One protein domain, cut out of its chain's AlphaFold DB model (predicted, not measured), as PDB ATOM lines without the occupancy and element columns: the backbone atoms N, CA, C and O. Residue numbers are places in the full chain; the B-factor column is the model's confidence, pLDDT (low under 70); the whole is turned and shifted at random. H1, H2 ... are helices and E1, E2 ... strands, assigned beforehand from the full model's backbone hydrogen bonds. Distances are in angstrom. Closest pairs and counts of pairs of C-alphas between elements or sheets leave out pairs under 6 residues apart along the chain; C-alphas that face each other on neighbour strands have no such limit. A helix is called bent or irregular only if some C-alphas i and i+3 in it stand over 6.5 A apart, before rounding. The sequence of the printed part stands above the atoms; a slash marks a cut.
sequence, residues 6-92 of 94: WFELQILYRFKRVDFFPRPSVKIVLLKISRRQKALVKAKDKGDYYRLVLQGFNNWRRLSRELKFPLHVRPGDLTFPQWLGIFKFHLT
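AT A GLANCE: This is residues 6 to 92 of the 94 residues of an uncharacterized protein of Candidatus Beckwithbacteria bacterium CG23_combo_of_CG06-09_8_20_14_all_47_9 (UniProt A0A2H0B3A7). The domain has two lobes set end to end: a long hairpin of two strands, E1 and E2, and a loose head of three helices, in which H3 crosses H1 at a steep angle and H2 folds back near the last residues of H1. The wide loop of residues 16 to 27 makes the far tip of the hairpin, and residues 36 to 42 lead from its other end into the head. The printed part has 87 residues, with two named strands and then three named helices in the order E1, E2, H1, H2, H3; the sheet, E1 - E2, is antiparallel, and the class is mixed, helices and strands. The whole is loose, with a radius of gyration of the C-alphas of 17.2 A, and its outline, 50 by 33 by 17 A, is only just flat.

IN THESE COORDINATES: Strand E1 is residues 7 to 15, 22.6 A from first to last C-alpha, and begins with C-alpha 7 at (164.979, 143.917, 128.669). Strand E2 is residues 28 to 35, 22.3 A long. Helix H1 is residues 43 to 58, 23.5 A long, from C-alpha 43 at (174.053, 140.516, 120.397); it is irregular, with C-alphas 44 and 47 standing 7.4 A apart. Helix H2 is residues 60 to 67, 10.3 A long. Helix H3 is residues 80 to 92, 18.6 A long, and ends with C-alpha 92 at (185.378, 152.745, 121.651).

HOW THE PARTS SIT: E1 and E2 form a hairpin, antiparallel at 158 degrees between their directions. N 8 and O 34 are 2.8 A apart and N 30 and O 13 are 2.8 A apart, both within hydrogen-bond range. E1 is apart from H1, H2 and H3, and E2 is apart from H2 and H3. H1 and H2 only just touch, with 3 pairs of C-alphas within 8 A, H1 doing so with residues 52 to 56 alone; the closest C-alphas, of Gly 56 and Leu 63, are 6.1 A apart. They run opposite ways at a steep tilt of 48 degrees. H1, with residues 49 to 53 alone, and H3, with residues 83 to 87 alone, only just touch, with 3 such pairs; the closest C-alphas, of Tyr 49 and Phe 87, are 6.6 A apart. Their tilt is a steep 65 degrees, opposite ways. H2 and H3 are close but not clearly touching, their closest C-alphas, of Leu 67 and His 90, being 7.3 A apart. In H2 and H3 every O i to N i+4 pair is within hydrogen-bond range; in H1, 10 of 12 are.

THE WHOLE: The two C-alphas farthest apart, of Phe 21 and Thr 92, are 51.7 A apart. The printed part has no cut. The links E1 to E2 and H2 to H3, each of 12 residues, are long. Residues 77 to 82, of which 80 to 82 belong to H3, stand free. The mean pLDDT of the printed part is 92.3, and no printed residue is under 70.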
ATOM      1  N   TRP A   6     168.831 144.297 127.096       97.56
ATOM      2  CA  TRP A   6     167.895 143.576 126.222       97.56
ATOM      3  C   TRP A   6     166.463 143.605 126.739       97.56
ATOM      4  O   TRP A   6     165.538 143.382 125.963       97.56
ATOM      5  N   PHE A   7     166.280 143.901 128.023       97.25
ATOM      6  CA  PHE A   7     164.979 143.917 128.669       97.25
ATOM      7  C   PHE A   7     164.701 145.256 129.343       97.25
ATOM      8  O   PHE A   7     165.576 145.894 129.930       97.25
ATOM      9  N   GLU A   8     163.449 145.669 129.268       96.12
ATOM     10  CA  GLU A   8     162.878 146.693 130.117       96.12
ATOM     11  C   GLU A   8     162.280 146.033 131.361       96.12
ATOM     12  O   GLU A   8     161.647 144.978 131.273       96.12
ATOM     13  N   LEU A   9     162.546 146.631 132.522       94.62
ATOM     14  CA  LEU A   9     162.114 146.141 133.824       94.62
ATOM     15  C   LEU A   9     161.216 147.203 134.444       94.62
ATOM     16  O   LEU A   9     161.673 148.320 134.682       94.62
ATOM     17  N   GLN A  10     159.968 146.847 134.726       95.88
ATOM     18  CA  GLN A  10     158.989 147.761 135.301       95.88
ATOM     19  C   GLN A  10     158.296 147.093 136.483       95.88
ATOM     20  O   GLN A  10     157.741 146.004 136.357       95.88
ATOM     21  N   ILE A  11     158.302 147.751 137.641       97.44
ATOM     22  CA  ILE A  11     157.456 147.337 138.763       97.44
ATOM     23  C   ILE A  11     156.040 147.818 138.447       97.44
ATOM     24  O   ILE A  11     155.792 149.020 138.464       97.44
ATOM     25  N   LEU A  12     155.135 146.891 138.131       98.19
ATOM     26  CA  LEU A  12     153.733 147.220 137.852       98.19
ATOM     27  C   LEU A  12     152.941 147.438 139.133       98.19
ATOM     28  O   LEU A  12     152.051 148.278 139.183       98.19
ATOM     29  N   TYR A  13     153.267 146.663 140.165       98.06
ATOM     30  CA  TYR A  13     152.548 146.696 141.424       98.06
ATOM     31  C   TYR A  13     153.486 146.391 142.588       98.06
ATOM     32  O   TYR A  13     154.410 145.583 142.470       98.06
ATOM     33  N   ARG A  14     153.248 147.045 143.724       98.31
ATOM     34  CA  ARG A  14     153.922 146.772 144.996       98.31
ATOM     35  C   ARG A  14     152.870 146.237 145.956       98.31
ATOM     36  O   ARG A  14     152.008 146.993 146.387       98.31
ATOM     37  N   PHE A  15     152.947 144.951 146.272       98.06
ATOM     38  CA  PHE A  15     151.975 144.319 147.154       98.06
ATOM     39  C   PHE A  15     152.214 144.705 148.611       98.06
ATOM     40  O   PHE A  15     153.354 144.918 149.047       98.06
ATOM     41  N   LYS A  16     151.133 144.735 149.387       97.19
ATOM     42  CA  LYS A  16     151.206 144.776 150.845       97.19
ATOM     43  C   LYS A  16     151.455 143.356 151.355       97.19
ATOM     44  O   LYS A  16     151.019 142.375 150.766       97.19
ATOM     45  N   ARG A  17     152.126 143.222 152.504       96.94
ATOM     46  CA  ARG A  17     152.363 141.899 153.124       96.94
ATOM     47  C   ARG A  17     151.067 141.160 153.472       96.94
ATOM     48  O   ARG A  17     151.076 139.941 153.555       96.94
ATOM     49  N   VAL A  18     149.986 141.902 153.704       96.81
ATOM     50  CA  VAL A  18     148.659 141.355 154.025       96.81
ATOM     51  C   VAL A  18     147.935 140.775 152.811       96.81
ATOM     52  O   VAL A  18     146.951 140.074 153.000       96.81
ATOM     53  N   ASP A  19     148.439 141.016 151.596       97.31
ATOM     54  CA  ASP A  19     147.869 140.471 150.358       97.31
ATOM     55  C   ASP A  19     148.192 138.968 150.184       97.31
ATOM     56  O   ASP A  19     147.716 138.339 149.245       97.31
ATOM     57  N   PHE A  20     149.013 138.384 151.069       97.50
ATOM     58  CA  PHE A  20     149.462 136.992 151.002       97.50
ATOM     59  C   PHE A  20     149.280 136.264 152.338       97.50
ATOM     60  O   PHE A  20     149.424 136.853 153.415       97.50
ATOM     61  N   PHE A  21     149.051 134.950 152.256       96.19
ATOM     62  CA  PHE A  21     149.046 134.037 153.396       96.19
ATOM     63  C   PHE A  21     149.868 132.768 153.079       96.19
ATOM     64  O   PHE A  21     149.609 132.145 152.049       96.19
ATOM     65  N   PRO A  22     150.843 132.370 153.925       95.31
ATOM     66  CA  PRO A  22     151.281 133.055 155.145       95.31
ATOM     67  C   PRO A  22     151.919 134.419 154.842       95.31
ATOM     68  O   PRO A  22     152.383 134.664 153.729       95.31
ATOM     69  N   ARG A  23     151.935 135.324 155.832       96.88
ATOM     70  CA  ARG A  23     152.483 136.676 155.644       96.88
ATOM     71  C   ARG A  23     153.992 136.605 155.351       96.88
ATOM     72  O   ARG A  23     154.751 136.176 156.220       96.88
ATOM     73  N   PRO A  24     154.456 137.066 154.181       96.56
ATOM     74  CA  PRO A  24     155.873 137.059 153.835       96.56
ATOM     75  C   PRO A  24     156.670 138.086 154.654       96.56
ATOM     76  O   PRO A  24     156.201 139.190 154.946       96.56
ATOM     77  N   SER A  25     157.926 137.759 154.971       96.38
ATOM     78  CA  SER A  25     158.852 138.642 155.702       96.38
ATOM     79  C   SER A  25     159.461 139.747 154.825       96.38
ATOM     80  O   SER A  25     159.929 140.774 155.323       96.38
ATOM     81  N   VAL A  26     159.405 139.588 153.505       95.75
ATOM     82  CA  VAL A  26     160.041 140.477 152.523       95.75
ATOM     83  C   VAL A  26     159.039 141.427 151.856       95.75
ATOM     84  O   VAL A  26     157.829 141.308 152.036       95.75
ATOM     85  N   LYS A  27     159.538 142.420 151.112       97.19
ATOM     86  CA  LYS A  27     158.709 143.265 150.236       97.19
ATOM     87  C   LYS A  27     158.449 142.515 148.928       97.19
ATOM     88  O   LYS A  27     159.390 141.971 148.357       97.19
ATOM     89  N   ILE A  28     157.210 142.533 148.443       97.25
ATOM     90  CA  ILE A  28     156.792 141.822 147.227       97.25
ATOM     91  C   ILE A  28     156.395 142.832 146.157       97.25
ATOM     92  O   ILE A  28     155.736 143.836 146.434       97.25
ATOM     93  N   VAL A  29     156.800 142.564 144.920       97.94
ATOM     94  CA  VAL A  29     156.458 143.376 143.753       97.94
ATOM     95  C   VAL A  29     156.069 142.477 142.586       97.94
ATOM     96  O   VAL A  29     156.644 141.403 142.420       97.94
ATOM     97  N   LEU A  30     155.134 142.934 141.754       98.12
ATOM     98  CA  LEU A  30     154.907 142.364 140.431       98.12
ATOM     99  C   LEU A  30     155.867 143.041 139.452       98.12
ATOM    100  O   LEU A  30     155.713 144.224 139.134       98.12
ATOM    101  N   LEU A  31     156.873 142.298 138.995       97.69
ATOM    102  CA  LEU A  31     157.847 142.772 138.018       97.69
ATOM    103  C   LEU A  31     157.421 142.358 136.607       97.69
ATOM    104  O   LEU A  31     157.353 141.172 136.297       97.69
ATOM    105  N   LYS A  32     157.212 143.336 135.727       97.94
ATOM    106  CA  LYS A  32     157.120 143.115 134.285       97.94
ATOM    107  C   LYS A  32     158.516 143.146 133.683       97.94
ATOM    108  O   LYS A  32     159.276 144.095 133.885       97.94
ATOM    109  N   ILE A  33     158.821 142.108 132.916       97.56
ATOM    110  CA  ILE A  33     160.036 141.993 132.115       97.56
ATOM    111  C   ILE A  33     159.596 141.959 130.658       97.56
ATOM    112  O   ILE A  33     158.821 141.094 130.258       97.56
ATOM    113  N   SER A  34     160.053 142.913 129.856       97.56
ATOM    114  CA  SER A  34     159.688 142.994 128.439       97.56
ATOM    115  C   SER A  34     160.934 143.075 127.581       97.56
ATOM    116  O   SER A  34     161.846 143.847 127.869       97.56
ATOM    117  N   ARG A  35     161.001 142.255 126.530       97.25
ATOM    118  CA  ARG A  35     162.105 142.323 125.571       97.25
ATOM    119  C   ARG A  35     162.037 143.667 124.848       97.25
ATOM    120  O   ARG A  35     160.990 144.041 124.330       97.25
ATOM    121  N   ARG A  36     163.156 144.387 124.798       96.56
ATOM    122  CA  ARG A  36     163.265 145.632 124.033       96.56
ATOM    123  C   ARG A  36     163.179 145.322 122.543       96.56
ATOM    124  O   ARG A  36     163.817 144.374 122.083       96.56
ATOM    125  N   GLN A  37     162.479 146.166 121.788       95.69
ATOM    126  CA  GLN A  37     162.489 146.098 120.321       95.69
ATOM    127  C   GLN A  37     163.906 146.315 119.768       95.69
ATOM    128  O   GLN A  37     164.373 145.562 118.917       95.69
ATOM    129  N   LYS A  38     164.630 147.298 120.320       96.31
ATOM    130  CA  LYS A  38     166.039 147.569 120.014       96.31
ATOM    131  C   LYS A  38     166.898 147.369 121.258       96.31
ATOM    132  O   LYS A  38     166.733 148.069 122.257       96.31
ATOM    133  N   ALA A  39     167.822 146.413 121.195       96.25
ATOM    134  CA  ALA A  39     168.772 146.181 122.276       96.25
ATOM    135  C   ALA A  39     169.760 147.353 122.405       96.25
ATOM    136  O   ALA A  39     170.227 147.902 121.407       96.25
ATOM    137  N   LEU A  40     170.101 147.710 123.643       96.88
ATOM    138  CA  LEU A  40     171.073 148.766 123.956       96.88
ATOM    139  C   LEU A  40     172.525 148.284 123.814       96.88
ATOM    140  O   LEU A  40     173.434 149.102 123.690       96.88
ATOM    141  N   VAL A  41     172.724 146.964 123.815       96.56
ATOM    142  CA  VAL A  41     173.983 146.269 123.525       96.56
ATOM    143  C   VAL A  41     173.708 145.250 122.419       96.56
ATOM    144  O   VAL A  41     172.743 144.483 122.498       96.56
ATOM    145  N   LYS A  42     174.532 145.251 121.363       94.50
ATOM    146  CA  LYS A  42     174.372 144.332 120.226       94.50
ATOM    147  C   LYS A  42     174.599 142.890 120.686       94.50
ATOM    148  O   LYS A  42     175.376 142.639 121.600       94.50
ATOM    149  N   ALA A  43     173.950 141.931 120.027       91.88
ATOM    150  CA  ALA A  43     174.053 140.516 120.397       91.88
ATOM    151  C   ALA A  43     175.507 140.005 120.404       91.88
ATOM    152  O   ALA A  43     175.889 139.287 121.325       91.88
ATOM    153  N   LYS A  44     176.325 140.452 119.440       94.88
ATOM    154  CA  LYS A  44     177.754 140.114 119.345       94.88
ATOM    155  C   LYS A  44     178.580 140.556 120.563       94.88
ATOM    156  O   LYS A  44     179.529 139.881 120.928       94.88
ATOM    157  N   ASP A  45     178.175 141.640 121.226       95.75
ATOM    158  CA  ASP A  45     178.912 142.242 122.342       95.75
ATOM    159  C   ASP A  45     178.358 141.776 123.709       95.75
ATOM    160  O   ASP A  45     178.786 142.239 124.767       95.75
ATOM    161  N   LYS A  46     177.384 140.849 123.714       94.88
ATOM    162  CA  LYS A  46     176.719 140.356 124.931       94.88
ATOM    163  C   LYS A  46     177.703 139.733 125.918       94.88
ATOM    164  O   LYS A  46     177.622 140.017 127.111       94.88
ATOM    165  N   GLY A  47     178.615 138.894 125.425       95.62
ATOM    166  CA  GLY A  47     179.622 138.234 126.260       95.62
ATOM    167  C   GLY A  47     180.562 139.238 126.927       95.62
ATOM    168  O   GLY A  47     180.805 139.145 128.129       95.62
ATOM    169  N   ASP A  48     181.018 140.238 126.172       94.81
ATOM    170  CA  ASP A  48     181.886 141.304 126.680       94.81
ATOM    171  C   ASP A  48     181.176 142.163 127.727       94.81
ATOM    172  O   ASP A  48     181.751 142.462 128.775       94.81
ATOM    173  N   TYR A  49     179.902 142.494 127.499       96.12
ATOM    174  CA  TYR A  49     179.100 143.221 128.479       96.12
ATOM    175  C   TYR A  49     178.972 142.447 129.795       96.12
ATOM    176  O   TYR A  49     179.190 143.005 130.871       96.12
ATOM    177  N   TYR A  50     178.657 141.149 129.722       95.44
ATOM    178  CA  TYR A  50     178.532 140.302 130.911       95.44
ATOM    179  C   TYR A  50     179.859 140.231 131.657       95.44
ATOM    180  O   TYR A  50     179.883 140.408 132.873       95.44
ATOM    181  N   ARG A  51     180.961 140.024 130.930       94.06
ATOM    182  CA  ARG A  51     182.305 139.952 131.506       94.06
ATOM    183  C   ARG A  51     182.668 141.238 132.241       94.06
ATOM    184  O   ARG A  51     183.096 141.153 133.387       94.06
ATOM    185  N   LEU A  52     182.432 142.402 131.631       93.38
ATOM    186  CA  LEU A  52     182.718 143.701 132.243       93.38
ATOM    187  C   LEU A  52     181.911 143.907 133.531       93.38
ATOM    188  O   LEU A  52     182.476 144.273 134.560       93.38
ATOM    189  N   VAL A  53     180.603 143.632 133.498       93.38
ATOM    190  CA  VAL A  53     179.739 143.795 134.676       93.38
ATOM    191  C   VAL A  53     180.148 142.827 135.790       93.38
ATOM    192  O   VAL A  53     180.321 143.252 136.930       93.38
ATOM    193  N   LEU A  54     180.356 141.543 135.479       93.19
ATOM    194  CA  LEU A  54     180.758 140.528 136.462       93.19
ATOM    195  C   LEU A  54     182.143 140.810 137.056       93.19
ATOM    196  O   LEU A  54     182.318 140.719 138.270       93.19
ATOM    197  N   GLN A  55     183.117 141.209 136.233       91.06
ATOM    198  CA  GLN A  55     184.431 141.646 136.710       91.06
ATOM    199  C   GLN A  55     184.308 142.868 137.621       91.06
ATOM    200  O   GLN A  55     185.027 142.959 138.610       91.06
ATOM    201  N   GLY A  56     183.378 143.773 137.325       90.31
ATOM    202  CA  GLY A  56     183.046 144.891 138.191       90.31
ATOM    203  C   GLY A  56     182.679 144.451 139.602       90.31
ATOM    204  O   GLY A  56     183.318 144.887 140.555       90.31
ATOM    205  N   PHE A  57     181.708 143.545 139.732       90.44
ATOM    206  CA  PHE A  57     181.277 143.026 141.035       90.44
ATOM    207  C   PHE A  57     182.342 142.195 141.753       90.44
ATOM    208  O   PHE A  57     182.434 142.273 142.973       90.44
ATOM    209  N   ASN A  58     183.162 141.440 141.016       90.69
ATOM    210  CA  ASN A  58     184.152 140.542 141.613       90.69
ATOM    211  C   ASN A  58     185.489 141.232 141.930       90.69
ATOM    212  O   ASN A  58     186.146 140.892 142.909       90.69
ATOM    213  N   ASN A  59     185.937 142.168 141.089       87.62
ATOM    214  CA  ASN A  59     187.258 142.792 141.187       87.62
ATOM    215  C   ASN A  59     187.253 144.245 140.685       87.62
ATOM    216  O   ASN A  59     187.949 144.628 139.737       87.62
ATOM    217  N   TRP A  60     186.482 145.078 141.379       87.81
ATOM    218  CA  TRP A  60     186.328 146.495 141.066       87.81
ATOM    219  C   TRP A  60     187.645 147.274 140.993       87.81
ATOM    220  O   TRP A  60     187.822 148.110 140.110       87.81
ATOM    221  N   ARG A  61     188.610 146.970 141.875       85.00
ATOM    222  CA  ARG A  61     189.923 147.641 141.889       85.00
ATOM    223  C   ARG A  61     190.698 147.414 140.596       85.00
ATOM    224  O   ARG A  61     191.384 148.309 140.112       85.00
ATOM    225  N   ARG A  62     190.618 146.205 140.035       85.12
ATOM    226  CA  ARG A  62     191.217 145.901 138.734       85.12
ATOM    227  C   ARG A  62     190.495 146.653 137.618       85.12
ATOM    228  O   ARG A  62     191.166 147.295 136.822       85.12
ATOM    229  N   LEU A  63     189.163 146.630 137.612       84.38
ATOM    230  CA  LEU A  63     188.367 147.312 136.589       84.38
ATOM    231  C   LEU A  63     188.603 148.833 136.579       84.38
ATOM    232  O   LEU A  63     188.768 149.422 135.518       84.38
ATOM    233  N   SER A  64     188.685 149.456 137.756       84.44
ATOM    234  CA  SER A  64     189.013 150.880 137.917       84.44
ATOM    235  C   SER A  64     190.385 151.238 137.338       84.44
ATOM    236  O   SER A  64     190.506 152.271 136.687       84.44
ATOM    237  N   ARG A  65     191.401 150.377 137.502       83.75
ATOM    238  CA  ARG A  65     192.721 150.573 136.875       83.75
ATOM    239  C   ARG A  65     192.664 150.440 135.355       83.75
ATOM    240  O   ARG A  65     193.240 151.269 134.660       83.75
ATOM    241  N   GLU A  66     191.965 149.425 134.851       82.19
ATOM    242  CA  GLU A  66     191.831 149.167 133.409       82.19
ATOM    243  C   GLU A  66     191.064 150.291 132.693       82.19
ATOM    244  O   GLU A  66     191.445 150.700 131.601       82.19
ATOM    245  N   LEU A  67     190.018 150.831 133.326       81.06
ATOM    246  CA  LEU A  67     189.140 151.856 132.749       81.06
ATOM    247  C   LEU A  67     189.405 153.277 133.276       81.06
ATOM    248  O   LEU A  67     188.683 154.204 132.916       81.06
ATOM    249  N   LYS A  68     190.438 153.453 134.108       81.31
ATOM    250  CA  LYS A  68     190.957 154.739 134.612       81.31
ATOM    251  C   LYS A  68     189.909 155.654 135.275       81.31
ATOM    252  O   LYS A  68     189.927 156.864 135.070       81.31
ATOM    253  N   PHE A  69     189.022 155.102 136.103       75.81
ATOM    254  CA  PHE A  69     188.045 155.881 136.885       75.81
ATOM    255  C   PHE A  69     188.280 155.715 138.402       75.81
ATOM    256  O   PHE A  69     188.849 154.704 138.821       75.81
ATOM    257  N   PRO A  70     187.873 156.674 139.257       76.69
ATOM    258  CA  PRO A  70     188.245 156.687 140.675       76.69
ATOM    259  C   PRO A  70     187.552 155.599 141.523       76.69
ATOM    260  O   PRO A  70     186.388 155.266 141.319       76.69
ATOM    261  N   LEU A  71     188.269 155.080 142.529       77.56
ATOM    262  CA  LEU A  71     187.872 153.920 143.354       77.56
ATOM    263  C   LEU A  71     186.752 154.174 144.378       77.56
ATOM    264  O   LEU A  71     186.301 153.222 145.015       77.56
ATOM    265  N   HIS A  72     186.325 155.423 144.579       80.31
ATOM    266  CA  HIS A  72     185.389 155.774 145.654       80.31
ATOM    267  C   HIS A  72     183.950 155.300 145.391       80.31
ATOM    268  O   HIS A  72     183.206 155.066 146.337       80.31
ATOM    269  N   VAL A  73     183.561 155.129 144.125       79.75
ATOM    270  CA  VAL A  73     182.255 154.567 143.744       79.75
ATOM    271  C   VAL A  73     182.400 153.057 143.655       79.75
ATOM    272  O   VAL A  73     183.312 152.613 142.973       79.75
ATOM    273  N   ARG A  74     181.543 152.251 144.293       84.00
ATOM    274  CA  ARG A  74     181.581 150.779 144.174       84.00
ATOM    275  C   ARG A  74     180.648 150.296 143.052       84.00
ATOM    276  O   ARG A  74     179.727 151.017 142.672       84.00
ATOM    277  N   PRO A  75     180.788 149.044 142.574       85.56
ATOM    278  CA  PRO A  75     179.939 148.491 141.512       85.56
ATOM    279  C   PRO A  75     178.435 148.590 141.799       85.56
ATOM    280  O   PRO A  75     177.639 148.837 140.893       85.56
ATOM    281  N   GLY A  76     178.052 148.384 143.064       87.25
ATOM    282  CA  GLY A  76     176.662 148.437 143.520       87.25
ATOM    283  C   GLY A  76     176.092 149.852 143.620       87.25
ATOM    284  O   GLY A  76     174.875 150.004 143.601       87.25
ATOM    285  N   ASP A  77     176.953 150.871 143.675       87.94
ATOM    286  CA  ASP A  77     176.545 152.277 143.712       87.94
ATOM    287  C   ASP A  77     176.247 152.806 142.288       87.94
ATOM    288  O   ASP A  77     175.652 153.869 142.118       87.94
ATOM    289  N   LEU A  78     176.622 152.050 141.244       88.56
ATOM    290  CA  LEU A  78     176.394 152.412 139.849       88.56
ATOM    291  C   LEU A  78     175.016 151.982 139.334       88.56
ATOM    292  O   LEU A  78     174.627 150.810 139.337       88.56
ATOM    293  N   THR A  79     174.313 152.949 138.757       92.00
ATOM    294  CA  THR A  79     173.066 152.747 138.020       92.00
ATOM    295  C   THR A  79     173.304 152.040 136.684       92.00
ATOM    296  O   THR A  79     174.400 152.035 136.119       92.00
ATOM    297  N   PHE A  80     172.248 151.453 136.119       93.56
ATOM    298  CA  PHE A  80     172.335 150.816 134.804       93.56
ATOM    299  C   PHE A  80     172.805 151.758 133.676       93.56
ATOM    300  O   PHE A  80     173.682 151.342 132.918       93.56
ATOM    301  N   PRO A  81     172.301 153.004 133.547       94.25
ATOM    302  CA  PRO A  81     172.816 153.941 132.548       94.25
ATOM    303  C   PRO A  81     174.321 154.199 132.673       94.25
ATOM    304  O   PRO A  81     175.004 154.274 131.653       94.25
ATOM    305  N   GLN A  82     174.855 154.257 133.898       91.94
ATOM    306  CA  GLN A  82     176.293 154.416 134.129       91.94
ATOM    307  C   GLN A  82     177.078 153.183 133.660       91.94
ATOM    308  O   GLN A  82     178.037 153.332 132.907       91.94
ATOM    309  N   TRP A  83     176.634 151.967 133.999       93.56
ATOM    310  CA  TRP A  83     177.237 150.728 133.480       93.56
ATOM    311  C   TRP A  83     177.219 150.645 131.954       93.56
ATOM    312  O   TRP A  83     178.203 150.243 131.334       93.56
ATOM    313  N   LEU A  84     176.109 151.054 131.338       94.69
ATOM    314  CA  LEU A  84     175.992 151.111 129.887       94.69
ATOM    315  C   LEU A  84     176.959 152.141 129.283       94.69
ATOM    316  O   LEU A  84     177.540 151.878 128.232       94.69
ATOM    317  N   GLY A  85     177.144 153.291 129.935       92.75
ATOM    318  CA  GLY A  85     178.117 154.309 129.542       92.75
ATOM    319  C   GLY A  85     179.556 153.792 129.597       92.75
ATOM    320  O   GLY A  85     180.269 153.884 128.601       92.75
ATOM    321  N   ILE A  86     179.941 153.162 130.711       90.56
ATOM    322  CA  ILE A  86     181.260 152.534 130.892       90.56
ATOM    323  C   ILE A  86     181.524 151.506 129.787       90.56
ATOM    324  O   ILE A  86     182.586 151.508 129.167       90.56
ATOM    325  N   PHE A  87     180.544 150.649 129.502       93.25
ATOM    326  CA  PHE A  87     180.683 149.640 128.461       93.25
ATOM    327  C   PHE A  87     180.858 150.248 127.064       93.25
ATOM    328  O   PHE A  87     181.723 149.816 126.307       93.25
ATOM    329  N   LYS A  88     180.069 151.274 126.722       92.69
ATOM    330  CA  LYS A  88     180.209 151.987 125.444       92.69
ATOM    331  C   LYS A  88     181.580 152.649 125.317       92.69
ATOM    332  O   LYS A  88     182.193 152.536 124.261       92.69
ATOM    333  N   PHE A  89     182.073 153.279 126.384       89.88
ATOM    334  CA  PHE A  89     183.416 153.853 126.416       89.88
ATOM    335  C   PHE A  89     184.485 152.781 126.162       89.88
ATOM    336  O   PHE A  89     185.305 152.938 125.260       89.88
ATOM    337  N   HIS A  90     184.409 151.648 126.866       87.38
ATOM    338  CA  HIS A  90     185.322 150.520 126.673       87.38
ATOM    339  C   HIS A  90     185.311 149.979 125.234       87.38
ATOM    340  O   HIS A  90     186.370 149.702 124.684       87.38
ATOM    341  N   LEU A  91     184.143 149.881 124.590       87.56
ATOM    342  CA  LEU A  91     184.050 149.452 123.187       87.56
ATOM    343  C   LEU A  91     184.711 150.424 122.199       87.56
ATOM    344  O   LEU A  91     185.138 149.991 121.136       87.56
ATOM    345  N   THR A  92     184.762 151.720 122.518       85.75
ATOM    346  CA  THR A  92     185.378 152.745 121.651       85.75
ATOM    347  C   THR A  92     186.891 152.881 121.826       85.75
ATOM    348  O   THR A  92     187.535 153.452 120.957       85.75
TER     349      THR A  92